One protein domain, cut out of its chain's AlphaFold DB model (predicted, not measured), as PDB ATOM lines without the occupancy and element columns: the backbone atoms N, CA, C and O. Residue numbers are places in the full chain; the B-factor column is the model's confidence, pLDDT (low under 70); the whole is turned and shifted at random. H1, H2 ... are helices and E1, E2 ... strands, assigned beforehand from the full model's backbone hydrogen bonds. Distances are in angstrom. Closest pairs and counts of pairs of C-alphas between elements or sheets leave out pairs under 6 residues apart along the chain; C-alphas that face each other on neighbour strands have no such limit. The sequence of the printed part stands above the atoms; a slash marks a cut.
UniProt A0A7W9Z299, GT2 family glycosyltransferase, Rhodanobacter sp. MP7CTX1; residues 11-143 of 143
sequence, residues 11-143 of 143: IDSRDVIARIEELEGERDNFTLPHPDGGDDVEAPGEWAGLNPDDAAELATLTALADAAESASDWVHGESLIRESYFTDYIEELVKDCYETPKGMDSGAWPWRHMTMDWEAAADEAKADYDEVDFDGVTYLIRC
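This is residues 11 to 143 of the 143 residues of the protein "GT2 family glycosyltransferase" of Rhodanobacter sp. MP7CTX1 (UniProt A0A7W9Z299). A long rod with a small antiparallel sheet, E1, E3, E2 in order, near its middle: H1, H2 and H3 reach toward one end, H4 and H5 toward the other, with the loops of residues 29 to 43 and 98 to 117 at the tips. The ends of H3 and H4 next to the sheet cover its opposite faces. The printed part has 133 residues, mostly helix, with H1, H2, H3, E1, H4, H5, E2 and E3 along it. It is extended: radius of gyration of the C-alphas 22.7 A, spans 84 by 26 by 25 A.

H1, residues 13 to 28, touches H3, residues 52 to 68, at a steep tilt of 42 degrees, opposite ways; the closest C-alphas, of Ile 20 and Leu 58, are 6.0 A apart. H2, residues 44 to 50, touches residues 27 to 28 of H1 and only just touches H3, only at the corner. E1, residues 79 to 82, is antiparallel to E3, residues 137 to 142, with N 81 and O 140 2.9 A apart. E3 forms a hairpin with E2, residues 129 to 134; N 132 and O 139 are 2.8 A apart. H3, height 8.8 A over the sheet, and H4, residues 83 to 97, height 8.0 A, lie on opposite faces. H5, residues 118 to 128, touches residues 86 to 91 of H4, about perpendicular at 86 degrees. In H1 and H3 every O i to N i+4 pair is within hydrogen-bond range; in H2 1 of 3, with 3 of 4 O i to N i+3 pairs, in H4 9 of 11, in H5 5 of 7.

H1 begins at C-alpha 13 (17.593, -8.993, -27.314) and is 22.2 A long; H3 is 24.3 A and H4 20.6 A. E3 ends at C-alpha 142 (7.867, -11.394, -33.928).

The farthest C-alphas, of Asp 36 and Trp 109, are 84.1 A apart. The links H1 to H2 and H4 to H5 are long. The printed part has no cut; residues 70 to 72 are under pLDDT 70.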
ATOM      1  N   ILE A  11      14.915  -2.360 -29.800       94.88
ATOM      2  CA  ILE A  11      15.851  -2.984 -28.856       94.88
ATOM      3  C   ILE A  11      16.280  -4.348 -29.412       94.88
ATOM      4  O   ILE A  11      15.444  -5.114 -29.892       94.88
ATOM      5  N   ASP A  12      17.574  -4.665 -29.335       93.81
ATOM      6  CA  ASP A  12      18.107  -5.994 -29.660       93.81
ATOM      7  C   ASP A  12      18.161  -6.863 -28.397       93.81
ATOM      8  O   ASP A  12      18.736  -6.471 -27.378       93.81
ATOM      9  N   SER A  13      17.603  -8.071 -28.456       93.25
ATOM     10  CA  SER A  13      17.593  -8.993 -27.314       93.25
ATOM     11  C   SER A  13      18.993  -9.323 -26.779       93.25
ATOM     12  O   SER A  13      19.146  -9.596 -25.590       93.25
ATOM     13  N   ARG A  14      20.045  -9.264 -27.608       93.19
ATOM     14  CA  ARG A  14      21.430  -9.502 -27.162       93.19
ATOM     15  C   ARG A  14      21.941  -8.394 -26.260       93.19
ATOM     16  O   ARG A  14      22.733  -8.684 -25.369       93.19
ATOM     17  N   ASP A  15      21.490  -7.162 -26.474       94.25
ATOM     18  CA  ASP A  15      21.834  -6.044 -25.600       94.25
ATOM     19  C   ASP A  15      21.140  -6.208 -24.240       94.25
ATOM     20  O   ASP A  15      21.772  -5.998 -23.205       94.25
ATOM     21  N   VAL A  16      19.893  -6.705 -24.225       93.88
ATOM     22  CA  VAL A  16      19.182  -7.074 -22.985       93.88
ATOM     23  C   VAL A  16      19.930  -8.180 -22.236       93.88
ATOM     24  O   VAL A  16      20.208  -8.036 -21.048       93.88
ATOM     25  N   ILE A  17      20.310  -9.263 -22.925       93.94
ATOM     26  CA  ILE A  17      21.056 -10.383 -22.325       93.94
ATOM     27  C   ILE A  17      22.395  -9.898 -21.764       93.94
ATOM     28  O   ILE A  17      22.714 -10.188 -20.615       93.94
ATOM     29  N   ALA A  18      23.158  -9.127 -22.542       94.94
ATOM     30  CA  ALA A  18      24.452  -8.613 -22.109       94.94
ATOM     31  C   ALA A  18      24.327  -7.715 -20.871       94.94
ATOM     32  O   ALA A  18      25.173  -7.782 -19.979       94.94
ATOM     33  N   ARG A  19      23.266  -6.899 -20.794       95.62
ATOM     34  CA  ARG A  19      23.016  -6.032 -19.638       95.62
ATOM     35  C   ARG A  19      22.600  -6.825 -18.399       95.62
ATOM     36  O   ARG A  19      23.082  -6.523 -17.310       95.62
ATOM     37  N   ILE A  20      21.778  -7.864 -18.557       96.00
ATOM     38  CA  ILE A  20      21.454  -8.795 -17.466       96.00
ATOM     39  C   ILE A  20      22.734  -9.467 -16.956       96.00
ATOM     40  O   ILE A  20      23.009  -9.403 -15.762       96.00
ATOM     41  N   GLU A  21      23.551 -10.045 -17.841       96.31
ATOM     42  CA  GLU A  21      24.801 -10.722 -17.461       96.31
ATOM     43  C   GLU A  21      25.781  -9.788 -16.728       96.31
ATOM     44  O   GLU A  21      26.449 -10.208 -15.780       96.31
ATOM     45  N   GLU A  22      25.859  -8.519 -17.139       96.00
ATOM     46  CA  GLU A  22      26.650  -7.494 -16.451       96.00
ATOM     47  C   GLU A  22      26.150  -7.273 -15.017       96.00
ATOM     48  O   GLU A  22      26.926  -7.420 -14.070       96.00
ATOM     49  N   LEU A  23      24.857  -6.982 -14.849       96.75
ATOM     50  CA  LEU A  23      24.233  -6.709 -13.550       96.75
ATOM     51  C   LEU A  23      24.296  -7.921 -12.610       96.75
ATOM     52  O   LEU A  23      24.563  -7.785 -11.414       96.75
ATOM     53  N   GLU A  24      24.098  -9.127 -13.139       97.62
ATOM     54  CA  GLU A  24      24.270 -10.361 -12.375       97.62
ATOM     55  C   GLU A  24      25.724 -10.575 -11.952       97.62
ATOM     56  O   GLU A  24      25.979 -10.973 -10.815       97.62
ATOM     57  N   GLY A  25      26.686 -10.257 -12.821       97.44
ATOM     58  CA  GLY A  25      28.107 -10.299 -12.491       97.44
ATOM     59  C   GLY A  25      28.499  -9.294 -11.405       97.44
ATOM     60  O   GLY A  25      29.308  -9.622 -10.533       97.44
ATOM     61  N   GLU A  26      27.928  -8.090 -11.425       96.69
ATOM     62  CA  GLU A  26      28.117  -7.087 -10.372       96.69
ATOM     63  C   GLU A  26      27.527  -7.544  -9.038       96.69
ATOM     64  O   GLU A  26      28.197  -7.440  -8.009       96.69
ATOM     65  N   ARG A  27      26.308  -8.097  -9.057       97.38
ATOM     66  CA  ARG A  27      25.646  -8.685  -7.886       97.38
ATOM     67  C   ARG A  27      26.475  -9.818  -7.294       97.38
ATOM     68  O   ARG A  27      26.732  -9.823  -6.093       97.38
ATOM     69  N   ASP A  28      26.878 -10.777  -8.121       97.56
ATOM     70  CA  ASP A  28      27.489 -12.027  -7.670       97.56
ATOM     71  C   ASP A  28      28.920 -11.835  -7.151       97.56
ATOM     72  O   ASP A  28      29.340 -12.579  -6.266       97.56
ATOM     73  N   ASN A  29      29.641 -10.823  -7.649       96.81
ATOM     74  CA  ASN A  29      30.980 -10.444  -7.179       96.81
ATOM     75  C   ASN A  29      30.957  -9.266  -6.186       96.81
ATOM     76  O   ASN A  29      31.989  -8.627  -5.957       96.81
ATOM     77  N   PHE A  30      29.786  -8.906  -5.651       97.25
ATOM     78  CA  PHE A  30      29.671  -7.761  -4.759       97.25
ATOM     79  C   PHE A  30      30.324  -8.049  -3.409       97.25
ATOM     80  O   PHE A  30      29.948  -8.989  -2.701       97.25
ATOM     81  N   THR A  31      31.243  -7.175  -3.007       96.94
ATOM     82  CA  THR A  31      31.939  -7.263  -1.726       96.94
ATOM     83  C   THR A  31      31.677  -6.043  -0.854       96.94
ATOM     84  O   THR A  31      31.386  -4.943  -1.326       96.94
ATOM     85  N   LEU A  32      31.795  -6.238   0.458       95.25
ATOM     86  CA  LEU A  32      31.751  -5.169   1.446       95.25
ATOM     87  C   LEU A  32      33.088  -5.038   2.175       95.25
ATOM     88  O   LEU A  32      33.745  -6.050   2.434       95.25
ATOM     89  N   PRO A  33      33.458  -3.814   2.597       95.19
ATOM     90  CA  PRO A  33      34.640  -3.605   3.415       95.19
ATOM     91  C   PRO A  33      34.619  -4.474   4.670       95.19
ATOM     92  O   PRO A  33      33.644  -4.467   5.431       95.19
ATOM     93  N   HIS A  34      35.716  -5.187   4.928       93.69
ATOM     94  CA  HIS A  34      35.833  -5.969   6.153       93.69
ATOM     95  C   HIS A  34      35.795  -5.044   7.383       93.69
ATOM     96  O   HIS A  34      36.582  -4.093   7.458       93.69
ATOM     97  N   PRO A  35      34.966  -5.327   8.406       88.25
ATOM     98  CA  PRO A  35      34.768  -4.427   9.549       88.25
ATOM     99  C   PRO A  35      36.056  -4.131  10.335       88.25
ATOM    100  O   PRO A  35      36.242  -3.017  10.819       88.25
ATOM    101  N   ASP A  36      36.965  -5.105  10.418       92.19
ATOM    102  CA  ASP A  36      38.258  -4.971  11.107       92.19
ATOM    103  C   ASP A  36      39.451  -4.631  10.180       92.19
ATOM    104  O   ASP A  36      40.604  -4.761  10.589       92.19
ATOM    105  N   GLY A  37      39.203  -4.210   8.931       86.56
ATOM    106  CA  GLY A  37      40.260  -3.824   7.981       86.56
ATOM    107  C   GLY A  37      41.070  -4.989   7.390       86.56
ATOM    108  O   GLY A  37      42.244  -4.808   7.066       86.56
ATOM    109  N   GLY A  38      40.461  -6.177   7.302       89.69
ATOM    110  CA  GLY A  38      40.959  -7.328   6.538       89.69
ATOM    111  C   GLY A  38      40.511  -7.301   5.071       89.69
ATOM    112  O   GLY A  38      40.066  -6.263   4.588       89.69
ATOM    113  N   ASP A  39      40.620  -8.437   4.380       94.75
ATOM    114  CA  ASP A  39      40.137  -8.589   2.998       94.75
ATOM    115  C   ASP A  39      38.611  -8.435   2.929       94.75
ATOM    116  O   ASP A  39      37.907  -8.977   3.787       94.75
ATOM    117  N   ASP A  40      38.119  -7.720   1.915       95.62
ATOM    118  CA  ASP A  40      36.687  -7.492   1.690       95.62
ATOM    119  C   ASP A  40      35.900  -8.813   1.663       95.62
ATOM    120  O   ASP A  40      36.398  -9.862   1.248       95.62
ATOM    121  N   VAL A  41      34.659  -8.765   2.146       95.12
ATOM    122  CA  VAL A  41      33.802  -9.945   2.306       95.12
ATOM    123  C   VAL A  41      32.754 -10.007   1.204       95.12
ATOM    124  O   VAL A  41      32.041  -9.032   0.982       95.12
ATOM    125  N   GLU A  42      32.628 -11.160   0.545       96.06
ATOM    126  CA  GLU A  42      31.558 -11.429  -0.425       96.06
ATOM    127  C   GLU A  42      30.185 -11.255   0.238       96.06
ATOM    128  O   GLU A  42      29.880 -11.887   1.256       96.06
ATOM    129  N   ALA A  43      29.356 -10.391  -0.339       95.50
ATOM    130  CA  ALA A  43      28.064 -10.003   0.207       95.50
ATOM    131  C   ALA A  43      26.999  -9.782  -0.888       95.50
ATOM    132  O   ALA A  43      26.278  -8.785  -0.827       95.50
ATOM    133  N   PRO A  44      26.809 -10.709  -1.849       95.12
ATOM    134  CA  PRO A  44      25.874 -10.525  -2.969       95.12
ATOM    135  C   PRO A  44      24.436 -10.199  -2.528       95.12
ATOM    136  O   PRO A  44      23.712  -9.483  -3.214       95.12
ATOM    137  N   GLY A  45      24.018 -10.665  -1.344       94.75
ATOM    138  CA  GLY A  45      22.698 -10.358  -0.778       94.75
ATOM    139  C   GLY A  45      22.492  -8.895  -0.360       94.75
ATOM    140  O   GLY A  45      21.350  -8.458  -0.252       94.75
ATOM    141  N   GLU A  46      23.569  -8.137  -0.145       96.38
ATOM    142  CA  GLU A  46      23.517  -6.713   0.214       96.38
ATOM    143  C   GLU A  46      23.534  -5.804  -1.026       96.38
ATOM    144  O   GLU A  46      23.167  -4.631  -0.929       96.38
ATOM    145  N   TRP A  47      23.907  -6.342  -2.198       97.62
ATOM    146  CA  TRP A  47      24.035  -5.583  -3.445       97.62
ATOM    147  C   TRP A  47      22.753  -4.821  -3.782       97.62
ATOM    148  O   TRP A  47      22.801  -3.616  -3.994       97.62
ATOM    149  N   ALA A  48      21.594  -5.482  -3.723       96.25
ATOM    150  CA  ALA A  48      20.319  -4.851  -4.065       96.25
ATOM    151  C   ALA A  48      19.921  -3.712  -3.108       96.25
ATOM    152  O   ALA A  48      19.230  -2.775  -3.499       96.25
ATOM    153  N   GLY A  49      20.350  -3.777  -1.843       96.50
ATOM    154  CA  GLY A  49      20.088  -2.720  -0.865       96.50
ATOM    155  C   GLY A  49      20.969  -1.484  -1.066       96.50
ATOM    156  O   GLY A  49      20.568  -0.380  -0.694       96.50
ATOM    157  N   LEU A  50      22.158  -1.669  -1.643       96.31
ATOM    158  CA  LEU A  50      23.141  -0.610  -1.880       96.31
ATOM    159  C   LEU A  50      23.108  -0.065  -3.313       96.31
ATOM    160  O   LEU A  50      23.493   1.085  -3.511       96.31
ATOM    161  N   ASN A  51      22.580  -0.840  -4.261       96.38
ATOM    162  CA  ASN A  51      22.387  -0.482  -5.667       96.38
ATOM    163  C   ASN A  51      20.906  -0.683  -6.058       96.38
ATOM    164  O   ASN A  51      20.576  -1.590  -6.820       96.38
ATOM    165  N   PRO A  52      19.974   0.108  -5.488       95.50
ATOM    166  CA  PRO A  52      18.541  -0.101  -5.692       95.50
ATOM    167  C   PRO A  52      18.091   0.146  -7.137       95.50
ATOM    168  O   PRO A  52      17.160  -0.517  -7.588       95.50
ATOM    169  N   ASP A  53      18.738   1.074  -7.848       94.31
ATOM    170  CA  ASP A  53      18.417   1.385  -9.244       94.31
ATOM    171  C   ASP A  53      18.831   0.222 -10.161       94.31
ATOM    172  O   ASP A  53      18.001  -0.289 -10.907       94.31
ATOM    173  N   ASP A  54      20.060  -0.284 -10.008       95.00
ATOM    174  CA  ASP A  54      20.570  -1.444 -10.755       95.00
ATOM    175  C   ASP A  54      19.773  -2.722 -10.444       95.00
ATOM    176  O   ASP A  54      19.503  -3.541 -11.323       95.00
ATOM    177  N   ALA A  55      19.342  -2.898  -9.191       95.62
ATOM    178  CA  ALA A  55      18.495  -4.021  -8.807       95.62
ATOM    179  C   ALA A  55      17.086  -3.936  -9.410       95.62
ATOM    180  O   ALA A  55      16.508  -4.969  -9.758       95.62
ATOM    181  N   ALA A  56      16.528  -2.728  -9.529       94.38
ATOM    182  CA  ALA A  56      15.258  -2.507 -10.209       94.38
ATOM    183  C   ALA A  56      15.395  -2.741 -11.719       94.38
ATOM    184  O   ALA A  56      14.556  -3.431 -12.293       94.38
ATOM    185  N   GLU A  57      16.467  -2.241 -12.339       94.56
ATOM    186  CA  GLU A  57      16.787  -2.484 -13.748       94.56
ATOM    187  C   GLU A  57      16.909  -3.987 -14.026       94.56
ATOM    188  O   GLU A  57      16.206  -4.502 -14.894       94.56
ATOM    189  N   LEU A  58      17.712  -4.711 -13.238       95.38
ATOM    190  CA  LEU A  58      17.877  -6.160 -13.372       95.38
ATOM    191  C   LEU A  58      16.527  -6.883 -13.292       95.38
ATOM    192  O   LEU A  58      16.228  -7.718 -14.138       95.38
ATOM    193  N   ALA A  59      15.685  -6.536 -12.314       95.25
ATOM    194  CA  ALA A  59      14.364  -7.143 -12.171       95.25
ATOM    195  C   ALA A  59      13.464  -6.888 -13.394       95.25
ATOM    196  O   ALA A  59      12.788  -7.809 -13.856       95.25
ATOM    197  N   THR A  60      13.469  -5.665 -13.927       94.75
ATOM    198  CA  THR A  60      12.699  -5.297 -15.120       94.75
ATOM    199  C   THR A  60      13.204  -6.032 -16.363       94.75
ATOM    200  O   THR A  60      12.399  -6.589 -17.107       94.75
ATOM    201  N   LEU A  61      14.520  -6.086 -16.582       94.81
ATOM    202  CA  LEU A  61      15.110  -6.756 -17.744       94.81
ATOM    203  C   LEU A  61      14.919  -8.272 -17.695       94.81
ATOM    204  O   LEU A  61      14.608  -8.879 -18.718       94.81
ATOM    205  N   THR A  62      15.039  -8.890 -16.516       94.81
ATOM    206  CA  THR A  62      14.722 -10.314 -16.345       94.81
ATOM    207  C   THR A  62      13.249 -10.587 -16.641       94.81
ATOM    208  O   THR A  62      12.950 -11.522 -17.375       94.81
ATOM    209  N   ALA A  63      12.329  -9.750 -16.149       93.56
ATOM    210  CA  ALA A  63      10.905  -9.907 -16.443       93.56
ATOM    211  C   ALA A  63      10.592  -9.761 -17.945       93.56
ATOM    212  O   ALA A  63       9.770 -10.513 -18.470       93.56
ATOM    213  N   LEU A  64      11.264  -8.834 -18.637       92.62
ATOM    214  CA  LEU A  64      11.168  -8.683 -20.089       92.62
ATOM    215  C   LEU A  64      11.666  -9.937 -20.817       92.62
ATOM    216  O   LEU A  64      10.975 -10.445 -21.698       92.62
ATOM    217  N   ALA A  65      12.842 -10.446 -20.442       92.25
ATOM    218  CA  ALA A  65      13.417 -11.646 -21.044       92.25
ATOM    219  C   ALA A  65      12.511 -12.871 -20.838       92.25
ATOM    220  O   ALA A  65      12.245 -13.591 -21.797       92.25
ATOM    221  N   ASP A  66      11.967 -13.056 -19.632       90.31
ATOM    222  CA  ASP A  66      11.025 -14.139 -19.318       90.31
ATOM    223  C   ASP A  66       9.728 -14.035 -20.143       90.31
ATOM    224  O   ASP A  66       9.183 -15.046 -20.589       90.31
ATOM    225  N   ALA A  67       9.218 -12.816 -20.361       88.06
ATOM    226  CA  ALA A  67       8.029 -12.582 -21.181       88.06
ATOM    227  C   ALA A  67       8.287 -12.825 -22.679       88.06
ATOM    228  O   ALA A  67       7.389 -13.269 -23.394       88.06
ATOM    229  N   ALA A  68       9.505 -12.549 -23.148       84.62
ATOM    230  CA  ALA A  68       9.893 -12.677 -24.548       84.62
ATOM    231  C   ALA A  68      10.419 -14.075 -24.924       84.62
ATOM    232  O   ALA A  68      10.396 -14.434 -26.100       84.62
ATOM    233  N   GLU A  69      10.841 -14.898 -23.953       73.12
ATOM    234  CA  GLU A  69      11.384 -16.246 -24.198       73.12
ATOM    235  C   GLU A  69      10.391 -17.154 -24.948       73.12
ATOM    236  O   GLU A  69      10.792 -18.042 -25.701       73.12
ATOM    237  N   SER A  70       9.081 -16.925 -24.797       66.19
ATOM    238  CA  SER A  70       8.062 -17.699 -25.517       66.19
ATOM    239  C   SER A  70       7.920 -17.358 -27.002       66.19
ATOM    240  O   SER A  70       7.291 -18.140 -27.715       66.19
ATOM    241  N   ALA A  71       8.455 -16.223 -27.461       59.84
ATOM    242  CA  ALA A  71       8.176 -15.698 -28.794       59.84
ATOM    243  C   ALA A  71       9.164 -16.169 -29.875       59.84
ATOM    244  O   ALA A  71       8.745 -16.324 -31.017       59.84
ATOM    245  N   SER A  72      10.447 -16.430 -29.578       60.78
ATOM    246  CA  SER A  72      11.441 -16.631 -30.657       60.78
ATOM    247  C   SER A  72      12.851 -17.049 -30.188       60.78
ATOM    248  O   SER A  72      13.076 -17.398 -29.028       60.78
ATOM    249  N   ASP A  73      13.815 -17.028 -31.123       79.94
ATOM    250  CA  ASP A  73      15.257 -17.286 -30.974       79.94
ATOM    251  C   ASP A  73      15.953 -16.148 -30.176       79.94
ATOM    252  O   ASP A  73      16.978 -15.603 -30.582       79.94
ATOM    253  N   TRP A  74      15.405 -15.783 -29.006       86.75
ATOM    254  CA  TRP A  74      15.824 -14.658 -28.152       86.75
ATOM    255  C   TRP A  74      17.343 -14.571 -27.948       86.75
ATOM    256  O   TRP A  74      17.941 -13.497 -28.004       86.75
ATOM    257  N   VAL A  75      18.003 -15.718 -27.785       85.94
ATOM    258  CA  VAL A  75      19.458 -15.823 -27.585       85.94
ATOM    259  C   VAL A  75      20.300 -15.467 -28.822       85.94
ATOM    260  O   VAL A  75      21.521 -15.339 -28.723       85.94
ATOM    261  N   HIS A  76      19.689 -15.335 -30.000       86.25
ATOM    262  CA  HIS A  76      20.367 -15.095 -31.276       86.25
ATOM    263  C   HIS A  76      20.221 -13.665 -31.818       86.25
ATOM    264  O   HIS A  76      20.903 -13.335 -32.793       86.25
ATOM    265  N   GLY A  77      19.464 -12.799 -31.143       87.38
ATOM    266  CA  GLY A  77      19.273 -11.401 -31.536       87.38
ATOM    267  C   GLY A  77      17.945 -11.192 -32.239       87.38
ATOM    268  O   GLY A  77      17.873 -11.206 -33.465       87.38
ATOM    269  N   GLU A  78      16.918 -10.979 -31.431       90.62
ATOM    270  CA  GLU A  78      15.560 -10.653 -31.842       90.62
ATOM    271  C   GLU A  78      15.302  -9.167 -31.616       90.62
ATOM    272  O   GLU A  78      15.828  -8.565 -30.677       90.62
ATOM    273  N   SER A  79      14.523  -8.561 -32.509       92.88
ATOM    274  CA  SER A  79      14.200  -7.135 -32.439       92.88
ATOM    275  C   SER A  79      12.873  -6.927 -31.723       92.88
ATOM    276  O   SER A  79      11.835  -7.397 -32.190       92.88
ATOM    277  N   LEU A  80      12.904  -6.185 -30.620       94.44
ATOM    278  CA  LEU A  80      11.714  -5.669 -29.960       94.44
ATOM    279  C   LEU A  80      11.434  -4.282 -30.530       94.44
ATOM    280  O   LEU A  80      12.261  -3.381 -30.404       94.44
ATOM    281  N   ILE A  81      10.274  -4.102 -31.152       96.81
ATOM    282  CA  ILE A  81       9.893  -2.839 -31.790       96.81
ATOM    283  C   ILE A  81       8.853  -2.150 -30.923       96.81
ATOM    284  O   ILE A  81       7.805  -2.722 -30.630       96.81
ATOM    285  N   ARG A  82       9.110  -0.910 -30.518       97.25
ATOM    286  CA  ARG A  82       8.173  -0.148 -29.696       97.25
ATOM    287  C   ARG A  82       6.843   0.019 -30.427       97.25
ATOM    288  O   ARG A  82       6.826   0.441 -31.582       97.25
ATOM    289  N   GLU A  83       5.719  -0.233 -29.753       97.06
ATOM    290  CA  GLU A  83       4.402  -0.190 -30.406       97.06
ATOM    291  C   GLU A  83       4.137   1.169 -31.079       97.06
ATOM    292  O   GLU A  83       3.658   1.228 -32.212       97.06
ATOM    293  N   SER A  84       4.515   2.271 -30.423       97.06
ATOM    294  CA  SER A  84       4.344   3.628 -30.959       97.06
ATOM    295  C   SER A  84       5.189   3.933 -32.199       97.06
ATOM    296  O   SER A  84       4.886   4.897 -32.894       97.06
ATOM    297  N   TYR A  85       6.238   3.147 -32.457       97.62
ATOM    298  CA  TYR A  85       7.110   3.252 -33.631       97.62
ATOM    299  C   TYR A  85       6.764   2.212 -34.711       97.62
ATOM    300  O   TYR A  85       7.266   2.265 -35.831       97.62
ATOM    301  N   PHE A  86       5.880   1.257 -34.412       97.81
ATOM    302  CA  PHE A  86       5.669   0.087 -35.260       97.81
ATOM    303  C   PHE A  86       5.204   0.430 -36.683       97.81
ATOM    304  O   PHE A  86       5.626  -0.213 -37.640       97.81
ATOM    305  N   THR A  87       4.378   1.465 -36.856       97.88
ATOM    306  CA  THR A  87       3.949   1.914 -38.189       97.88
ATOM    307  C   THR A  87       5.118   2.411 -39.040       97.88
ATOM    308  O   THR A  87       5.208   2.045 -40.213       97.88
ATOM    309  N   ASP A  88       6.029   3.186 -38.449       97.62
ATOM    310  CA  ASP A  88       7.224   3.686 -39.134       97.62
ATOM    311  C   ASP A  88       8.168   2.521 -39.472       97.62
ATOM    312  O   ASP A  88       8.626   2.401 -40.609       97.62
ATOM    313  N   TYR A  89       8.354   1.587 -38.533       97.12
ATOM    314  CA  TYR A  89       9.106   0.352 -38.764       97.12
ATOM    315  C   TYR A  89       8.547  -0.473 -39.939       97.12
ATOM    316  O   TYR A  89       9.312  -0.955 -40.774       97.12
ATOM    317  N   ILE A  90       7.222  -0.623 -40.054       96.44
ATOM    318  CA  ILE A  90       6.601  -1.349 -41.174       96.44
ATOM    319  C   ILE A  90       6.787  -0.602 -42.499       96.44
ATOM    320  O   ILE A  90       7.047  -1.237 -43.523       96.44
ATOM    321  N   GLU A  91       6.708   0.731 -42.503       95.06
ATOM    322  CA  GLU A  91       7.025   1.528 -43.692       95.06
ATOM    323  C   GLU A  91       8.482   1.311 -44.148       95.06
ATOM    324  O   GLU A  91       8.729   1.109 -45.343       95.06
ATOM    325  N   GLU A  92       9.439   1.322 -43.217       94.88
ATOM    326  CA  GLU A  92      10.858   1.054 -43.486       94.88
ATOM    327  C   GLU A  92      11.073  -0.374 -44.002       94.88
ATOM    328  O   GLU A  92      11.649  -0.566 -45.075       94.88
ATOM    329  N   LEU A  93      10.510  -1.372 -43.313       93.88
ATOM    330  CA  LEU A  93      10.580  -2.782 -43.699       93.88
ATOM    331  C   LEU A  93      10.043  -3.005 -45.118       93.88
ATOM    332  O   LEU A  93      10.655  -3.722 -45.915       93.88
ATOM    333  N   VAL A  94       8.906  -2.388 -45.456       92.38
ATOM    334  CA  VAL A  94       8.305  -2.525 -46.786       92.38
ATOM    335  C   VAL A  94       9.197  -1.904 -47.860       92.38
ATOM    336  O   VAL A  94       9.407  -2.525 -48.902       92.38
ATOM    337  N   LYS A  95       9.749  -0.709 -47.618       89.81
ATOM    338  CA  LYS A  95      10.648  -0.032 -48.567       89.81
ATOM    339  C   LYS A  95      11.952  -0.793 -48.797       89.81
ATOM    340  O   LYS A  95      12.461  -0.780 -49.916       89.81
ATOM    341  N   ASP A  96      12.462  -1.455 -47.766       92.44
ATOM    342  CA  ASP A  96      13.723  -2.189 -47.839       92.44
ATOM    343  C   ASP A  96      13.562  -3.575 -48.475       92.44
ATOM    344  O   ASP A  96      14.444  -4.032 -49.210       92.44
ATOM    345  N   CYS A  97      12.439  -4.255 -48.221       91.50
ATOM    346  CA  CYS A  97      12.250  -5.653 -48.616       91.50
ATOM    347  C   CYS A  97      11.383  -5.855 -49.867       91.50
ATOM    348  O   CYS A  97      11.452  -6.924 -50.482       91.50
ATOM    349  N   TYR A  98      10.570  -4.871 -50.265       88.19
ATOM    350  CA  TYR A  98       9.595  -5.025 -51.346       88.19
ATOM    351  C   TYR A  98       9.802  -3.994 -52.454       88.19
ATOM    352  O   TYR A  98      10.142  -2.837 -52.227       88.19
ATOM    353  N   GLU A  99       9.567  -4.419 -53.697       87.25
ATOM    354  CA  GLU A  99       9.610  -3.507 -54.838       87.25
ATOM    355  C   GLU A  99       8.370  -2.609 -54.818       87.25
ATOM    356  O   GLU A  99       7.229  -3.087 -54.813       87.25
ATOM    357  N   THR A 100       8.586  -1.297 -54.856       83.69
ATOM    358  CA  THR A 100       7.493  -0.343 -55.005       83.69
ATOM    359  C   THR A 100       6.820  -0.519 -56.374       83.69
ATOM    360  O   THR A 100       7.476  -0.800 -57.386       83.69
ATOM    361  N   PRO A 101       5.488  -0.355 -56.467       82.69
ATOM    362  CA  PRO A 101       4.788  -0.388 -57.742       82.69
ATOM    363  C   PRO A 101       5.423   0.546 -58.779       82.69
ATOM    364  O   PRO A 101       5.745   1.704 -58.503       82.69
ATOM    365  N   LYS A 102       5.553   0.063 -60.021       82.19
ATOM    366  CA  LYS A 102       6.178   0.839 -61.101       82.19
ATOM    367  C   LYS A 102       5.523   2.208 -61.269       82.19
ATOM    368  O   LYS A 102       4.354   2.311 -61.631       82.19
ATOM    369  N   GLY A 103       6.330   3.252 -61.109       81.06
ATOM    370  CA  GLY A 103       5.899   4.639 -61.257       81.06
ATOM    371  C   GLY A 103       5.451   5.302 -59.957       81.06
ATOM    372  O   GLY A 103       5.289   6.520 -59.977       81.06
ATOM    373  N   MET A 104       5.333   4.572 -58.843       82.25
ATOM    374  CA  MET A 104       4.974   5.144 -57.539       82.25
ATOM    375  C   MET A 104       5.973   6.232 -57.113       82.25
ATOM    376  O   MET A 104       5.571   7.349 -56.800       82.25
ATOM    377  N   ASP A 105       7.266   5.977 -57.314       82.88
ATOM    378  CA  ASP A 105       8.343   6.927 -56.988       82.88
ATOM    379  C   ASP A 105       8.604   7.976 -58.084       82.88
ATOM    380  O   ASP A 105       9.513   8.798 -57.982       82.88
ATOM    381  N   SER A 106       7.824   7.977 -59.172       86.12
ATOM    382  CA  SER A 106       8.083   8.866 -60.317       86.12
ATOM    383  C   SER A 106       7.732  10.334 -60.063       86.12
ATOM    384  O   SER A 106       8.104  11.198 -60.859       86.12
ATOM    385  N   GLY A 107       6.939  10.628 -59.025       85.50
ATOM    386  CA  GLY A 107       6.366  11.959 -58.793       85.50
ATOM    387  C   GLY A 107       5.390  12.425 -59.890       85.50
ATOM    388  O   GLY A 107       4.934  13.573 -59.875       85.50
ATOM    389  N   ALA A 108       5.048  11.557 -60.848       90.62
ATOM    390  CA  ALA A 108       4.095  11.855 -61.906       90.62
ATOM    391  C   ALA A 108       2.650  11.728 -61.407       90.62
ATOM    392  O   ALA A 108       2.353  11.040 -60.433       90.62
ATOM    393  N   TRP A 109       1.719  12.379 -62.100       88.44
ATOM    394  CA  TRP A 109       0.299  12.084 -61.919       88.44
ATOM    395  C   TRP A 109      -0.014  10.676 -62.471       88.44
ATOM    396  O   TRP A 109       0.490  10.350 -63.548       88.44
ATOM    397  N   PRO A 110      -0.849   9.852 -61.805       88.25
ATOM    398  CA  PRO A 110      -1.533  10.101 -60.528       88.25
ATOM    399  C   PRO A 110      -0.694   9.759 -59.283       88.25
ATOM    400  O   PRO A 110      -1.056  10.177 -58.187       88.25
ATOM    401  N   TRP A 111       0.428   9.060 -59.458       88.69
ATOM    402  CA  TRP A 111       1.269   8.491 -58.401       88.69
ATOM    403  C   TRP A 111       1.644   9.460 -57.274       88.69
ATOM    404  O   TRP A 111       1.551   9.088 -56.115       88.69
ATOM    405  N   ARG A 112       1.950  10.731 -57.573       87.19
ATOM    406  CA  ARG A 112       2.313  11.738 -56.550       87.19
ATOM    407  C   ARG A 112       1.229  12.049 -55.507       87.19
ATOM    408  O   ARG A 112       1.495  12.781 -54.560       87.19
ATOM    409  N   HIS A 113      -0.015  11.644 -55.761       87.38
ATOM    410  CA  HIS A 113      -1.153  11.848 -54.858       87.38
ATOM    411  C   HIS A 113      -1.681  10.527 -54.293       87.38
ATOM    412  O   HIS A 113      -2.713  10.525 -53.628       87.38
ATOM    413  N   MET A 114      -1.012   9.413 -54.590       88.88
ATOM    414  CA  MET A 114      -1.302   8.117 -54.000       88.88
ATOM    415  C   MET A 114      -0.315   7.893 -52.859       88.88
ATOM    416  O   MET A 114       0.884   8.098 -53.029       88.88
ATOM    417  N   THR A 115      -0.826   7.476 -51.710       86.50
ATOM    418  CA  THR A 115      -0.034   7.100 -50.539       86.50
ATOM    419  C   THR A 115      -0.402   5.681 -50.146       86.50
ATOM    420  O   THR A 115      -1.527   5.244 -50.401       86.50
ATOM    421  N   MET A 116       0.552   4.957 -49.568       87.94
ATOM    422  CA  MET A 116       0.243   3.687 -48.923       87.94
ATOM    423  C   MET A 116      -0.459   3.965 -47.594       87.94
ATOM    424  O   MET A 116      -0.176   4.972 -46.944       87.94
ATOM    425  N   ASP A 117      -1.390   3.095 -47.224       95.06
ATOM    426  CA  ASP A 117      -2.018   3.113 -45.906       95.06
ATOM    427  C   ASP A 117      -1.138   2.312 -44.938       95.06
ATOM    428  O   ASP A 117      -1.256   1.091 -44.833       95.06
ATOM    429  N   TRP A 118      -0.168   2.994 -44.324       95.06
ATOM    430  CA  TRP A 118       0.807   2.358 -43.436       95.06
ATOM    431  C   TRP A 118       0.197   1.916 -42.108       95.06
ATOM    432  O   TRP A 118       0.629   0.905 -41.569       95.06
ATOM    433  N   GLU A 119      -0.824   2.621 -41.613       95.31
ATOM    434  CA  GLU A 119      -1.565   2.205 -40.415       95.31
ATOM    435  C   GLU A 119      -2.257   0.862 -40.669       95.31
ATOM    436  O   GLU A 119      -2.068  -0.075 -39.898       95.31
ATOM    437  N   ALA A 120      -2.961   0.718 -41.800       96.12
ATOM    438  CA  ALA A 120      -3.580  -0.555 -42.167       96.12
ATOM    439  C   ALA A 120      -2.547  -1.673 -42.393       96.12
ATOM    440  O   ALA A 120      -2.761  -2.804 -41.964       96.12
ATOM    441  N   ALA A 121      -1.416  -1.366 -43.040       94.75
ATOM    442  CA  ALA A 121      -0.341  -2.338 -43.237       94.75
ATOM    443  C   ALA A 121       0.265  -2.802 -41.903       94.75
ATOM    444  O   ALA A 121       0.540  -3.989 -41.734       94.75
ATOM    445  N   ALA A 122       0.452  -1.881 -40.956       96.50
ATOM    446  CA  ALA A 122       0.941  -2.192 -39.623       96.50
ATOM    447  C   ALA A 122      -0.074  -3.031 -38.834       96.50
ATOM    448  O   ALA A 122       0.307  -4.050 -38.269       96.50
ATOM    449  N   ASP A 123      -1.359  -2.673 -38.855       95.75
ATOM    450  CA  ASP A 123      -2.420  -3.448 -38.201       95.75
ATOM    451  C   ASP A 123      -2.514  -4.886 -38.740       95.75
ATOM    452  O   ASP A 123      -2.709  -5.822 -37.964       95.75
ATOM    453  N   GLU A 124      -2.346  -5.086 -40.052       95.69
ATOM    454  CA  GLU A 124      -2.264  -6.429 -40.640       95.69
ATOM    455  C   GLU A 124      -0.983  -7.162 -40.215       95.69
ATOM    456  O   GLU A 124      -1.043  -8.340 -39.860       95.69
ATOM    457  N   ALA A 125       0.165  -6.475 -40.213       94.94
ATOM    458  CA  ALA A 125       1.450  -7.057 -39.834       94.94
ATOM    459  C   ALA A 125       1.514  -7.458 -38.354       94.94
ATOM    460  O   ALA A 125       2.169  -8.448 -38.042       94.94
ATOM    461  N   LYS A 126       0.811  -6.750 -37.452       94.94
ATOM    462  CA  LYS A 126       0.740  -7.078 -36.014       94.94
ATOM    463  C   LYS A 126       0.268  -8.508 -35.743       94.94
ATOM    464  O   LYS A 126       0.570  -9.035 -34.684       94.94
ATOM    465  N   ALA A 127      -0.439  -9.154 -36.674       93.56
ATOM    466  CA  ALA A 127      -0.859 -10.547 -36.517       93.56
ATOM    467  C   ALA A 127       0.313 -11.545 -36.403       93.56
ATOM    468  O   ALA A 127       0.104 -12.643 -35.891       93.56
ATOM    469  N   ASP A 128       1.507 -11.161 -36.868       92.81
ATOM    470  CA  ASP A 128       2.746 -11.946 -36.773       92.81
ATOM    471  C   ASP A 128       3.627 -11.520 -35.571       92.81
ATOM    472  O   ASP A 128       4.806 -11.875 -35.512       92.81
ATOM    473  N   TYR A 129       3.102 -10.696 -34.653       93.88
ATOM    474  CA  TYR A 129       3.831 -10.184 -33.491       93.88
ATOM    475  C   TYR A 129       3.051 -10.414 -32.193       93.88
ATOM    476  O   TYR A 129       1.827 -10.282 -32.149       93.88
ATOM    477  N   ASP A 130       3.789 -10.678 -31.121       92.12
ATOM    478  CA  ASP A 130       3.307 -10.709 -29.747       92.12
ATOM    479  C   ASP A 130       3.705  -9.429 -28.997       92.12
ATOM    480  O   ASP A 130       4.741  -8.813 -29.263       92.12
ATOM    481  N   GLU A 131       2.874  -9.030 -28.036       94.00
ATOM    482  CA  GLU A 131       3.108  -7.873 -27.170       94.00
ATOM    483  C   GLU A 131       3.861  -8.281 -25.896       94.00
ATOM    484  O   GLU A 131       3.448  -9.195 -25.178       94.00
ATOM    485  N   VAL A 132       4.927  -7.549 -25.576       93.06
ATOM    486  CA  VAL A 132       5.678  -7.660 -24.319       93.06
ATOM    487  C   VAL A 132       5.728  -6.304 -23.615       93.06
ATOM    488  O   VAL A 132       5.843  -5.258 -24.254       93.06
ATOM    489  N   ASP A 133       5.608  -6.312 -22.287       93.50
ATOM    490  CA  ASP A 133       5.705  -5.103 -21.462       93.50
ATOM    491  C   ASP A 133       7.152  -4.878 -21.019       93.50
ATOM    492  O   ASP A 133       7.791  -5.784 -20.480       93.50
ATOM    493  N   PHE A 134       7.649  -3.659 -21.218       93.69
ATOM    494  CA  PHE A 134       8.929  -3.203 -20.697       93.69
ATOM    495  C   PHE A 134       8.739  -1.903 -19.910       93.69
ATOM    496  O   PHE A 134       8.669  -0.811 -20.477       93.69
ATOM    497  N   ASP A 135       8.628  -2.031 -18.584       92.12
ATOM    498  CA  ASP A 135       8.429  -0.906 -17.656       92.12
ATOM    499  C   ASP A 135       7.228  -0.020 -18.056       92.12
ATOM    500  O   ASP A 135       7.307   1.207 -18.143       92.12
ATOM    501  N   GLY A 136       6.093  -0.663 -18.367       92.50
ATOM    502  CA  GLY A 136       4.856   0.013 -18.770       92.50
ATOM    503  C   GLY A 136       4.820   0.503 -20.221       92.50
ATOM    504  O   GLY A 136       3.857   1.177 -20.603       92.50
ATOM    505  N   VAL A 137       5.847   0.207 -21.023       95.88
ATOM    506  CA  VAL A 137       5.882   0.469 -22.466       95.88
ATOM    507  C   VAL A 137       5.712  -0.844 -23.222       95.88
ATOM    508  O   VAL A 137       6.449  -1.799 -22.997       95.88
ATOM    509  N   THR A 138       4.763  -0.879 -24.155       96.44
ATOM    510  CA  THR A 138       4.530  -2.048 -25.008       96.44
ATOM    511  C   THR A 138       5.543  -2.106 -26.149       96.44
ATOM    512  O   THR A 138       5.675  -1.163 -26.939       96.44
ATOM    513  N   TYR A 139       6.211  -3.248 -26.261       96.00
ATOM    514  CA  TYR A 139       7.044  -3.629 -27.393       96.00
ATOM    515  C   TYR A 139       6.433  -4.831 -28.114       96.00
ATOM    516  O   TYR A 139       5.732  -5.645 -27.517       96.00
ATOM    517  N   LEU A 140       6.699  -4.927 -29.410       95.25
ATOM    518  CA  LEU A 140       6.249  -5.990 -30.295       95.25
ATOM    519  C   LEU A 140       7.444  -6.856 -30.678       95.25
ATOM    520  O   LEU A 140       8.451  -6.344 -31.172       95.25
ATOM    521  N   ILE A 141       7.318  -8.161 -30.468       93.12
ATOM    522  CA  ILE A 141       8.303  -9.172 -30.855       93.12
ATOM    523  C   ILE A 141       7.663 -10.132 -31.849       93.12
ATOM    524  O   ILE A 141       6.500 -10.492 -31.713       93.12
ATOM    525  N   ARG A 142       8.398 -10.513 -32.887       90.19
ATOM    526  CA  ARG A 142       7.867 -11.394 -33.928       90.19
ATOM    527  C   ARG A 142       7.777 -12.841 -33.422       90.19
ATOM    528  O   ARG A 142       8.745 -13.302 -32.816       90.19
ATOM    529  N   CYS A 143       6.676 -13.539 -33.715       81.31
ATOM    530  CA  CYS A 143       6.445 -14.946 -33.350       81.31
ATOM    531  C   CYS A 143       6.211 -15.891 -34.546       81.31
ATOM    532  O   CYS A 143       6.004 -15.408 -35.687       81.31
TER     533      CYS A 143